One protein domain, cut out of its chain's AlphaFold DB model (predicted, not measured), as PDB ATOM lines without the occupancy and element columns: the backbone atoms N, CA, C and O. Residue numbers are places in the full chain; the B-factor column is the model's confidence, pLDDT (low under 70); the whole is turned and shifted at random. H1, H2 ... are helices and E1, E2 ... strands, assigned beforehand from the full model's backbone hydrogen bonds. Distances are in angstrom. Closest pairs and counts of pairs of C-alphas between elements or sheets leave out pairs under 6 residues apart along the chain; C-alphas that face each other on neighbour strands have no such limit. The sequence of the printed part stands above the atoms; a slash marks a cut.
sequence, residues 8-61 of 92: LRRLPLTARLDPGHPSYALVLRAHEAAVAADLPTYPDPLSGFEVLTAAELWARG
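What this domain is: This is residues 8 to 61 of the 92 residues of an uncharacterized protein of Nitriliruptor sp (UniProt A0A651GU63). One long helix, H1, has a small hairpin of two short strands, E1 and E2, beside it, and a short helix, H2, follows the hairpin near the last part of H1. Before H1, residues 8 to 23 form a long stretch with no named element. The printed part has 54 residues, with two named helices and two named strands in the order H1, E1, E2, H2; the sheet, E1 - E2, is antiparallel. The class is mixed, helices and strands, with under half of the residues in named elements. The whole is compact, with a radius of gyration of the C-alphas of 10.6 A and spans of 29 by 20 by 17 A.

Where its parts are: Start at C-alpha 8, at (-41.230, -7.366, 6.604), and pass to residue 23. Find C-alpha 24 at (-40.737, -2.011, -8.058); from there H1 runs to residue 36, 18.3 A. E1 is residues 41 to 43, 7.0 A, and E2 is residues 50 to 52, 6.8 A. H2, residues 54 to 60, measures 10.1 A and ends at C-alpha 60, (-31.357, -22.513, 3.814).

How they stand to each other: Look first at the hairpin E1 and E2, antiparallel at 145 degrees: N 42 and O 51 are within hydrogen-bond range at 2.9 A, as are N 51 and O 42 at 2.9 A. The closest C-alphas of H1 and E1, those of Ala 34 and Tyr 42, are 5.8 A apart. H1 and E2 are apart. H1 and H2 are close but not clearly touching, with the closest C-alphas, those of Val 35 and Ala 55, 6.5 A apart; they run the same way at a steep tilt of 44 degrees. In H1 and H2 every O i to N i+4 pair is within hydrogen-bond range.

The domain as a whole: The two C-alphas farthest apart, those of Pro 22 and Gly 61, are 31.1 A apart. The printed part has no cut, and no link between named elements is long. The mean pLDDT of the printed part is 94.5, and no printed residue is under 70.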
ATOM      1  N   LEU A   8     -42.159  -8.453   6.938       90.00
ATOM      2  CA  LEU A   8     -41.230  -7.366   6.604       90.00
ATOM      3  C   LEU A   8     -39.972  -7.868   5.869       90.00
ATOM      4  O   LEU A   8     -39.448  -7.186   4.993       90.00
ATOM      5  N   ARG A   9     -39.489  -9.070   6.196       93.00
ATOM      6  CA  ARG A   9     -38.287  -9.675   5.602       93.00
ATOM      7  C   ARG A   9     -38.534 -10.256   4.204       93.00
ATOM      8  O   ARG A   9     -37.562 -10.572   3.523       93.00
ATOM      9  N   ARG A  10     -39.792 -10.327   3.751       93.44
ATOM     10  CA  ARG A  10     -40.158 -10.588   2.348       93.44
ATOM     11  C   ARG A  10     -40.085  -9.345   1.473       93.44
ATOM     12  O   ARG A  10     -40.070  -9.490   0.262       93.44
ATOM     13  N   LEU A  11     -40.015  -8.143   2.049       94.44
ATOM     14  CA  LEU A  11     -39.918  -6.910   1.273       94.44
ATOM     15  C   LEU A  11     -38.490  -6.664   0.752       94.44
ATOM     16  O   LEU A  11     -37.510  -6.994   1.438       94.44
ATOM     17  N   PRO A  12     -38.357  -6.036  -0.436       95.38
ATOM     18  CA  PRO A  12     -37.061  -5.692  -0.987       95.38
ATOM     19  C   PRO A  12     -36.331  -4.679  -0.105       95.38
ATOM     20  O   PRO A  12     -36.943  -3.740   0.409       95.38
ATOM     21  N   LEU A  13     -35.013  -4.836   0.015       94.69
ATOM     22  CA  LEU A  13     -34.142  -3.816   0.603       94.69
ATOM     23  C   LEU A  13     -34.147  -2.583  -0.297       94.69
ATOM     24  O   LEU A  13     -33.881  -2.702  -1.495       94.69
ATOM     25  N   THR A  14     -34.386  -1.403   0.272       94.31
ATOM     26  CA  THR A  14     -34.471  -0.162  -0.517       94.31
ATOM     27  C   THR A  14     -33.152   0.158  -1.223       94.31
ATOM     28  O   THR A  14     -33.156   0.664  -2.338       94.31
ATOM     29  N   ALA A  15     -32.023  -0.242  -0.627       93.12
ATOM     30  CA  ALA A  15     -30.696  -0.139  -1.233       93.12
ATOM     31  C   ALA A  15     -30.501  -1.040  -2.472       93.12
ATOM     32  O   ALA A  15     -29.614  -0.778  -3.280       93.12
ATOM     33  N   ARG A  16     -31.300  -2.107  -2.627       92.75
ATOM     34  CA  ARG A  16     -31.238  -3.046  -3.769       92.75
ATOM     35  C   ARG A  16     -32.359  -2.825  -4.779       92.75
ATOM     36  O   ARG A  16     -32.227  -3.220  -5.936       92.75
ATOM     37  N   LEU A  17     -33.467  -2.235  -4.340       94.38
ATOM     38  CA  LEU A  17     -34.596  -1.863  -5.176       94.38
ATOM     39  C   LEU A  17     -35.327  -0.674  -4.547       94.38
ATOM     40  O   LEU A  17     -36.045  -0.830  -3.559       94.38
ATOM     41  N   ASP A  18     -35.163   0.498  -5.156       92.75
ATOM     42  CA  ASP A  18     -35.829   1.728  -4.730       92.75
ATOM     43  C   ASP A  18     -37.367   1.579  -4.837       92.75
ATOM     44  O   ASP A  18     -37.862   1.222  -5.914       92.75
ATOM     45  N   PRO A  19     -38.140   1.848  -3.764       91.06
ATOM     46  CA  PRO A  19     -39.605   1.887  -3.793       91.06
ATOM     47  C   PRO A  19     -40.215   2.795  -4.870       91.06
ATOM     48  O   PRO A  19     -41.312   2.517  -5.352       91.06
ATOM     49  N   GLY A  20     -39.519   3.862  -5.263       91.81
ATOM     50  CA  GLY A  20     -39.919   4.772  -6.336       91.81
ATOM     51  C   GLY A  20     -39.591   4.271  -7.747       91.81
ATOM     52  O   GLY A  20     -39.976   4.915  -8.725       91.81
ATOM     53  N   HIS A  21     -38.892   3.141  -7.892       92.44
ATOM     54  CA  HIS A  21     -38.520   2.609  -9.202       92.44
ATOM     55  C   HIS A  21     -39.759   2.091  -9.964       92.44
ATOM     56  O   HIS A  21     -40.560   1.347  -9.393       92.44
ATOM     57  N   PRO A  22     -39.910   2.364 -11.278       92.44
ATOM     58  CA  PRO A  22     -41.091   1.945 -12.047       92.44
ATOM     59  C   PRO A  22     -41.318   0.424 -12.040       92.44
ATOM     60  O   PRO A  22     -42.455  -0.046 -12.031       92.44
ATOM     61  N   SER A  23     -40.241  -0.360 -11.991       92.31
ATOM     62  CA  SER A  23     -40.309  -1.826 -11.910       92.31
ATOM     63  C   SER A  23     -40.528  -2.376 -10.495       92.31
ATOM     64  O   SER A  23     -40.632  -3.593 -10.360       92.31
ATOM     65  N   TYR A  24     -40.610  -1.545  -9.448       93.25
ATOM     66  CA  TYR A  24     -40.737  -2.011  -8.058       93.25
ATOM     67  C   TYR A  24     -41.902  -2.997  -7.892       93.25
ATOM     68  O   TYR A  24     -41.725  -4.126  -7.436       93.25
ATOM     69  N   ALA A  25     -43.086  -2.606  -8.373       92.69
ATOM     70  CA  ALA A  25     -44.293  -3.422  -8.284       92.69
ATOM     71  C   ALA A  25     -44.237  -4.702  -9.136       92.69
ATOM     72  O   ALA A  25     -44.949  -5.658  -8.835       92.69
ATOM     73  N   LEU A  26     -43.435  -4.730 -10.207       94.94
ATOM     74  CA  LEU A  26     -43.247  -5.929 -11.032       94.94
ATOM     75  C   LEU A  26     -42.364  -6.946 -10.314       94.94
ATOM     76  O   LEU A  26     -42.672  -8.131 -10.285       94.94
ATOM     77  N   VAL A  27     -41.291  -6.463  -9.698       95.69
ATOM     78  CA  VAL A  27     -40.332  -7.284  -8.959       95.69
ATOM     79  C   VAL A  27     -40.975  -7.880  -7.718       95.69
ATOM     80  O   VAL A  27     -40.811  -9.071  -7.470       95.69
ATOM     81  N   LEU A  28     -41.735  -7.068  -6.979       94.94
ATOM     82  CA  LEU A  28     -42.487  -7.532  -5.819       94.94
ATOM     83  C   LEU A  28     -43.500  -8.604  -6.229       94.94
ATOM     84  O   LEU A  28     -43.547  -9.659  -5.615       94.94
ATOM     85  N   ARG A  29     -44.260  -8.388  -7.313       94.88
ATOM     86  CA  ARG A  29     -45.219  -9.389  -7.806       94.88
ATOM     87  C   ARG A  29     -44.558 -10.690  -8.256       94.88
ATOM     88  O   ARG A  29     -45.088 -11.750  -7.952       94.88
ATOM     89  N   ALA A  30     -43.432 -10.621  -8.964       96.31
ATOM     90  CA  ALA A  30     -42.708 -11.813  -9.408       96.31
ATOM     91  C   ALA A  30     -42.180 -12.631  -8.219       96.31
ATOM     92  O   ALA A  30     -42.318 -13.852  -8.194       96.31
ATOM     93  N   HIS A  31     -41.630 -11.948  -7.211       96.88
ATOM     94  CA  HIS A  31     -41.176 -12.576  -5.974       96.88
ATOM     95  C   HIS A  31     -42.332 -13.206  -5.191       96.88
ATOM     96  O   HIS A  31     -42.246 -14.373  -4.820       96.88
ATOM     97  N   GLU A  32     -43.421 -12.471  -4.990       95.06
ATOM     98  CA  GLU A  32     -44.586 -12.938  -4.235       95.06
ATOM     99  C   GLU A  32     -45.279 -14.124  -4.919       95.06
ATOM    100  O   GLU A  32     -45.654 -15.083  -4.247       95.06
ATOM    101  N   ALA A  33     -45.369 -14.116  -6.252       95.62
ATOM    102  CA  ALA A  33     -45.871 -15.251  -7.022       95.62
ATOM    103  C   ALA A  33     -44.987 -16.497  -6.856       95.62
ATOM    104  O   ALA A  33     -45.509 -17.595  -6.685       95.62
ATOM    105  N   ALA A  34     -43.659 -16.337  -6.863       96.81
ATOM    106  CA  ALA A  34     -42.744 -17.451  -6.638       96.81
ATOM    107  C   ALA A  34     -42.843 -18.001  -5.210       96.81
ATOM    108  O   ALA A  34     -42.891 -19.212  -5.041       96.81
ATOM    109  N   VAL A  35     -42.949 -17.138  -4.194       95.25
ATOM    110  CA  VAL A  35     -43.154 -17.587  -2.806       95.25
ATOM    111  C   VAL A  35     -44.483 -18.327  -2.648       95.25
ATOM    112  O   VAL A  35     -44.517 -19.364  -1.997       95.25
ATOM    113  N   ALA A  36     -45.568 -17.834  -3.253       93.50
ATOM    114  CA  ALA A  36     -46.869 -18.504  -3.202       93.50
ATOM    115  C   ALA A  36     -46.865 -19.868  -3.919       93.50
ATOM    116  O   ALA A  36     -47.576 -20.780  -3.507       93.50
ATOM    117  N   ALA A  37     -46.043 -20.013  -4.961       95.25
ATOM    118  CA  ALA A  37     -45.852 -21.259  -5.699       95.25
ATOM    119  C   ALA A  37     -44.766 -22.184  -5.105       95.25
ATOM    120  O   ALA A  37     -44.418 -23.175  -5.743       95.25
ATOM    121  N   ASP A  38     -44.213 -21.855  -3.931       94.94
ATOM    122  CA  ASP A  38     -43.098 -22.572  -3.286       94.94
ATOM    123  C   ASP A  38     -41.860 -22.732  -4.195       94.94
ATOM    124  O   ASP A  38     -41.122 -23.717  -4.155       94.94
ATOM    125  N   LEU A  39     -41.628 -21.745  -5.066       96.94
ATOM    126  CA  LEU A  39     -40.485 -21.720  -5.969       96.94
ATOM    127  C   LEU A  39     -39.266 -21.065  -5.296       96.94
ATOM    128  O   LEU A  39     -39.379 -20.006  -4.665       96.94
ATOM    129  N   PRO A  40     -38.060 -21.637  -5.481       96.56
ATOM    130  CA  PRO A  40     -36.854 -21.123  -4.843       96.56
ATOM    131  C   PRO A  40     -36.335 -19.833  -5.487       96.56
ATOM    132  O   PRO A  40     -35.627 -19.059  -4.841       96.56
ATOM    133  N   THR A  41     -36.678 -19.582  -6.754       97.00
ATOM    134  CA  THR A  41     -36.261 -18.403  -7.522       97.00
ATOM    135  C   THR A  41     -37.426 -17.762  -8.267       97.00
ATOM    136  O   THR A  41     -38.478 -18.370  -8.455       97.00
ATOM    137  N   TYR A  42     -37.222 -16.519  -8.696       96.75
ATOM    138  CA  TYR A  42     -38.082 -15.828  -9.647       96.75
ATOM    139  C   TYR A  42     -37.234 -15.089 -10.696       96.75
ATOM    140  O   TYR A  42     -36.141 -14.606 -10.366       96.75
ATOM    141  N   PRO A  43     -37.747 -14.933 -11.931       96.44
ATOM    142  CA  PRO A  43     -37.095 -14.123 -12.946       96.44
ATOM    143  C   PRO A  43     -37.200 -12.649 -12.559       96.44
ATOM    144  O   PRO A  43     -38.291 -12.089 -12.417       96.44
ATOM    145  N   ASP A  44     -36.058 -11.997 -12.389       94.56
ATOM    146  CA  ASP A  44     -36.004 -10.588 -12.052       94.56
ATOM    147  C   ASP A  44     -36.197  -9.717 -13.310       94.56
ATOM    148  O   ASP A  44     -35.292  -9.638 -14.147       94.56
ATOM    149  N   PRO A  45     -37.319  -8.978 -13.426       91.31
ATOM    150  CA  PRO A  45     -37.646  -8.215 -14.630       91.31
ATOM    151  C   PRO A  45     -36.710  -7.028 -14.900       91.31
ATOM    152  O   PRO A  45     -36.797  -6.430 -15.968       91.31
ATOM    153  N   LEU A  46     -35.857  -6.642 -13.946       92.25
ATOM    154  CA  LEU A  46     -34.937  -5.515 -14.115       92.25
ATOM    155  C   LEU A  46     -33.507  -5.962 -14.445       92.25
ATOM    156  O   LEU A  46     -32.836  -5.267 -15.198       92.25
ATOM    157  N   SER A  47     -33.034  -7.095 -13.911       90.31
ATOM    158  CA  SER A  47     -31.685  -7.603 -14.222       90.31
ATOM    159  C   SER A  47     -31.659  -8.699 -15.292       90.31
ATOM    160  O   SER A  47     -30.626  -8.893 -15.925       90.31
ATOM    161  N   GLY A  48     -32.775  -9.405 -15.506       91.12
ATOM    162  CA  GLY A  48     -32.845 -10.582 -16.375       91.12
ATOM    163  C   GLY A  48     -32.270 -11.861 -15.753       91.12
ATOM    164  O   GLY A  48     -32.184 -12.873 -16.443       91.12
ATOM    165  N   PHE A  49     -31.872 -11.835 -14.476       93.56
ATOM    166  CA  PHE A  49     -31.357 -13.003 -13.759       93.56
ATOM    167  C   PHE A  49     -32.448 -13.741 -12.979       93.56
ATOM    168  O   PHE A  49     -33.472 -13.169 -12.617       93.56
ATOM    169  N   GLU A  50     -32.175 -15.001 -12.643       95.38
ATOM    170  CA  GLU A  50     -32.925 -15.736 -11.625       95.38
ATOM    171  C   GLU A  50     -32.451 -15.311 -10.230       95.38
ATOM    172  O   GLU A  50     -31.263 -15.405  -9.908       95.38
ATOM    173  N   VAL A  51     -33.374 -14.835  -9.393       96.19
ATOM    174  CA  VAL A  51     -33.082 -14.347  -8.038       96.19
ATOM    175  C   VAL A  51     -33.774 -15.231  -7.013       96.19
ATOM    176  O   VAL A  51     -34.948 -15.551  -7.159       96.19
ATOM    177  N   LEU A  52     -33.060 -15.596  -5.946       97.00
ATOM    178  CA  LEU A  52     -33.612 -16.395  -4.852       97.00
ATOM    179  C   LEU A  52     -34.740 -15.657  -4.122       97.00
ATOM    180  O   LEU A  52     -34.644 -14.452  -3.850       97.00
ATOM    181  N   THR A  53     -35.790 -16.391  -3.761       97.50
ATOM    182  CA  THR A  53     -36.868 -15.864  -2.927       97.50
ATOM    183  C   THR A  53     -36.407 -15.692  -1.480       97.50
ATOM    184  O   THR A  53     -35.495 -16.362  -0.993       97.50
ATOM    185  N   ALA A  54     -37.054 -14.773  -0.758       96.81
ATOM    186  CA  ALA A  54     -36.833 -14.618   0.678       96.81
ATOM    187  C   ALA A  54     -37.108 -15.920   1.455       96.81
ATOM    188  O   ALA A  54     -36.390 -16.214   2.404       96.81
ATOM    189  N   ALA A  55     -38.113 -16.699   1.029       96.00
ATOM    190  CA  ALA A  55     -38.467 -17.983   1.628       96.00
ATOM    191  C   ALA A  55     -37.340 -19.013   1.470       96.00
ATOM    192  O   ALA A  55     -36.914 -19.600   2.457       96.00
ATOM    193  N   GLU A  56     -36.781 -19.145   0.266       96.44
ATOM    194  CA  GLU A  56     -35.657 -20.048   0.003       96.44
ATOM    195  C   GLU A  56     -34.398 -19.658   0.785       96.44
ATOM    196  O   GLU A  56     -33.713 -20.513   1.346       96.44
ATOM    197  N   LEU A  57     -34.093 -18.358   0.861       96.12
ATOM    198  CA  LEU A  57     -32.985 -17.866   1.681       96.12
ATOM    199  C   LEU A  57     -33.221 -18.171   3.166       96.12
ATOM    200  O   LEU A  57     -32.310 -18.627   3.853       96.12
ATOM    201  N   TRP A  58     -34.438 -17.961   3.661       96.25
ATOM    202  CA  TRP A  58     -34.787 -18.279   5.041       96.25
ATOM    203  C   TRP A  58     -34.640 -19.775   5.335       96.25
ATOM    204  O   TRP A  58     -33.955 -20.133   6.290       96.25
ATOM    205  N   ALA A  59     -35.170 -20.634   4.459       94.50
ATOM    206  CA  ALA A  59     -35.120 -22.087   4.593       94.50
ATOM    207  C   ALA A  59     -33.684 -22.640   4.618       94.50
ATOM    208  O   ALA A  59     -33.374 -23.518   5.424       94.50
ATOM    209  N   ARG A  60     -32.779 -22.113   3.781       94.44
ATOM    210  CA  ARG A  60     -31.357 -22.513   3.814       94.44
ATOM    211  C   ARG A  60     -30.588 -21.952   5.014       94.44
ATOM    212  O   ARG A  60     -29.516 -22.464   5.322       94.44
ATOM    213  N   GLY A  61     -31.088 -20.895   5.659       95.44
ATOM    214  CA  GLY A  61     -30.526 -20.338   6.892       95.44
ATOM    215  C   GLY A  61     -29.320 -19.399   6.735       95.44
ATOM    216  O   GLY A  61     -28.706 -19.052   7.742       95.44
TER     217      GLY A  61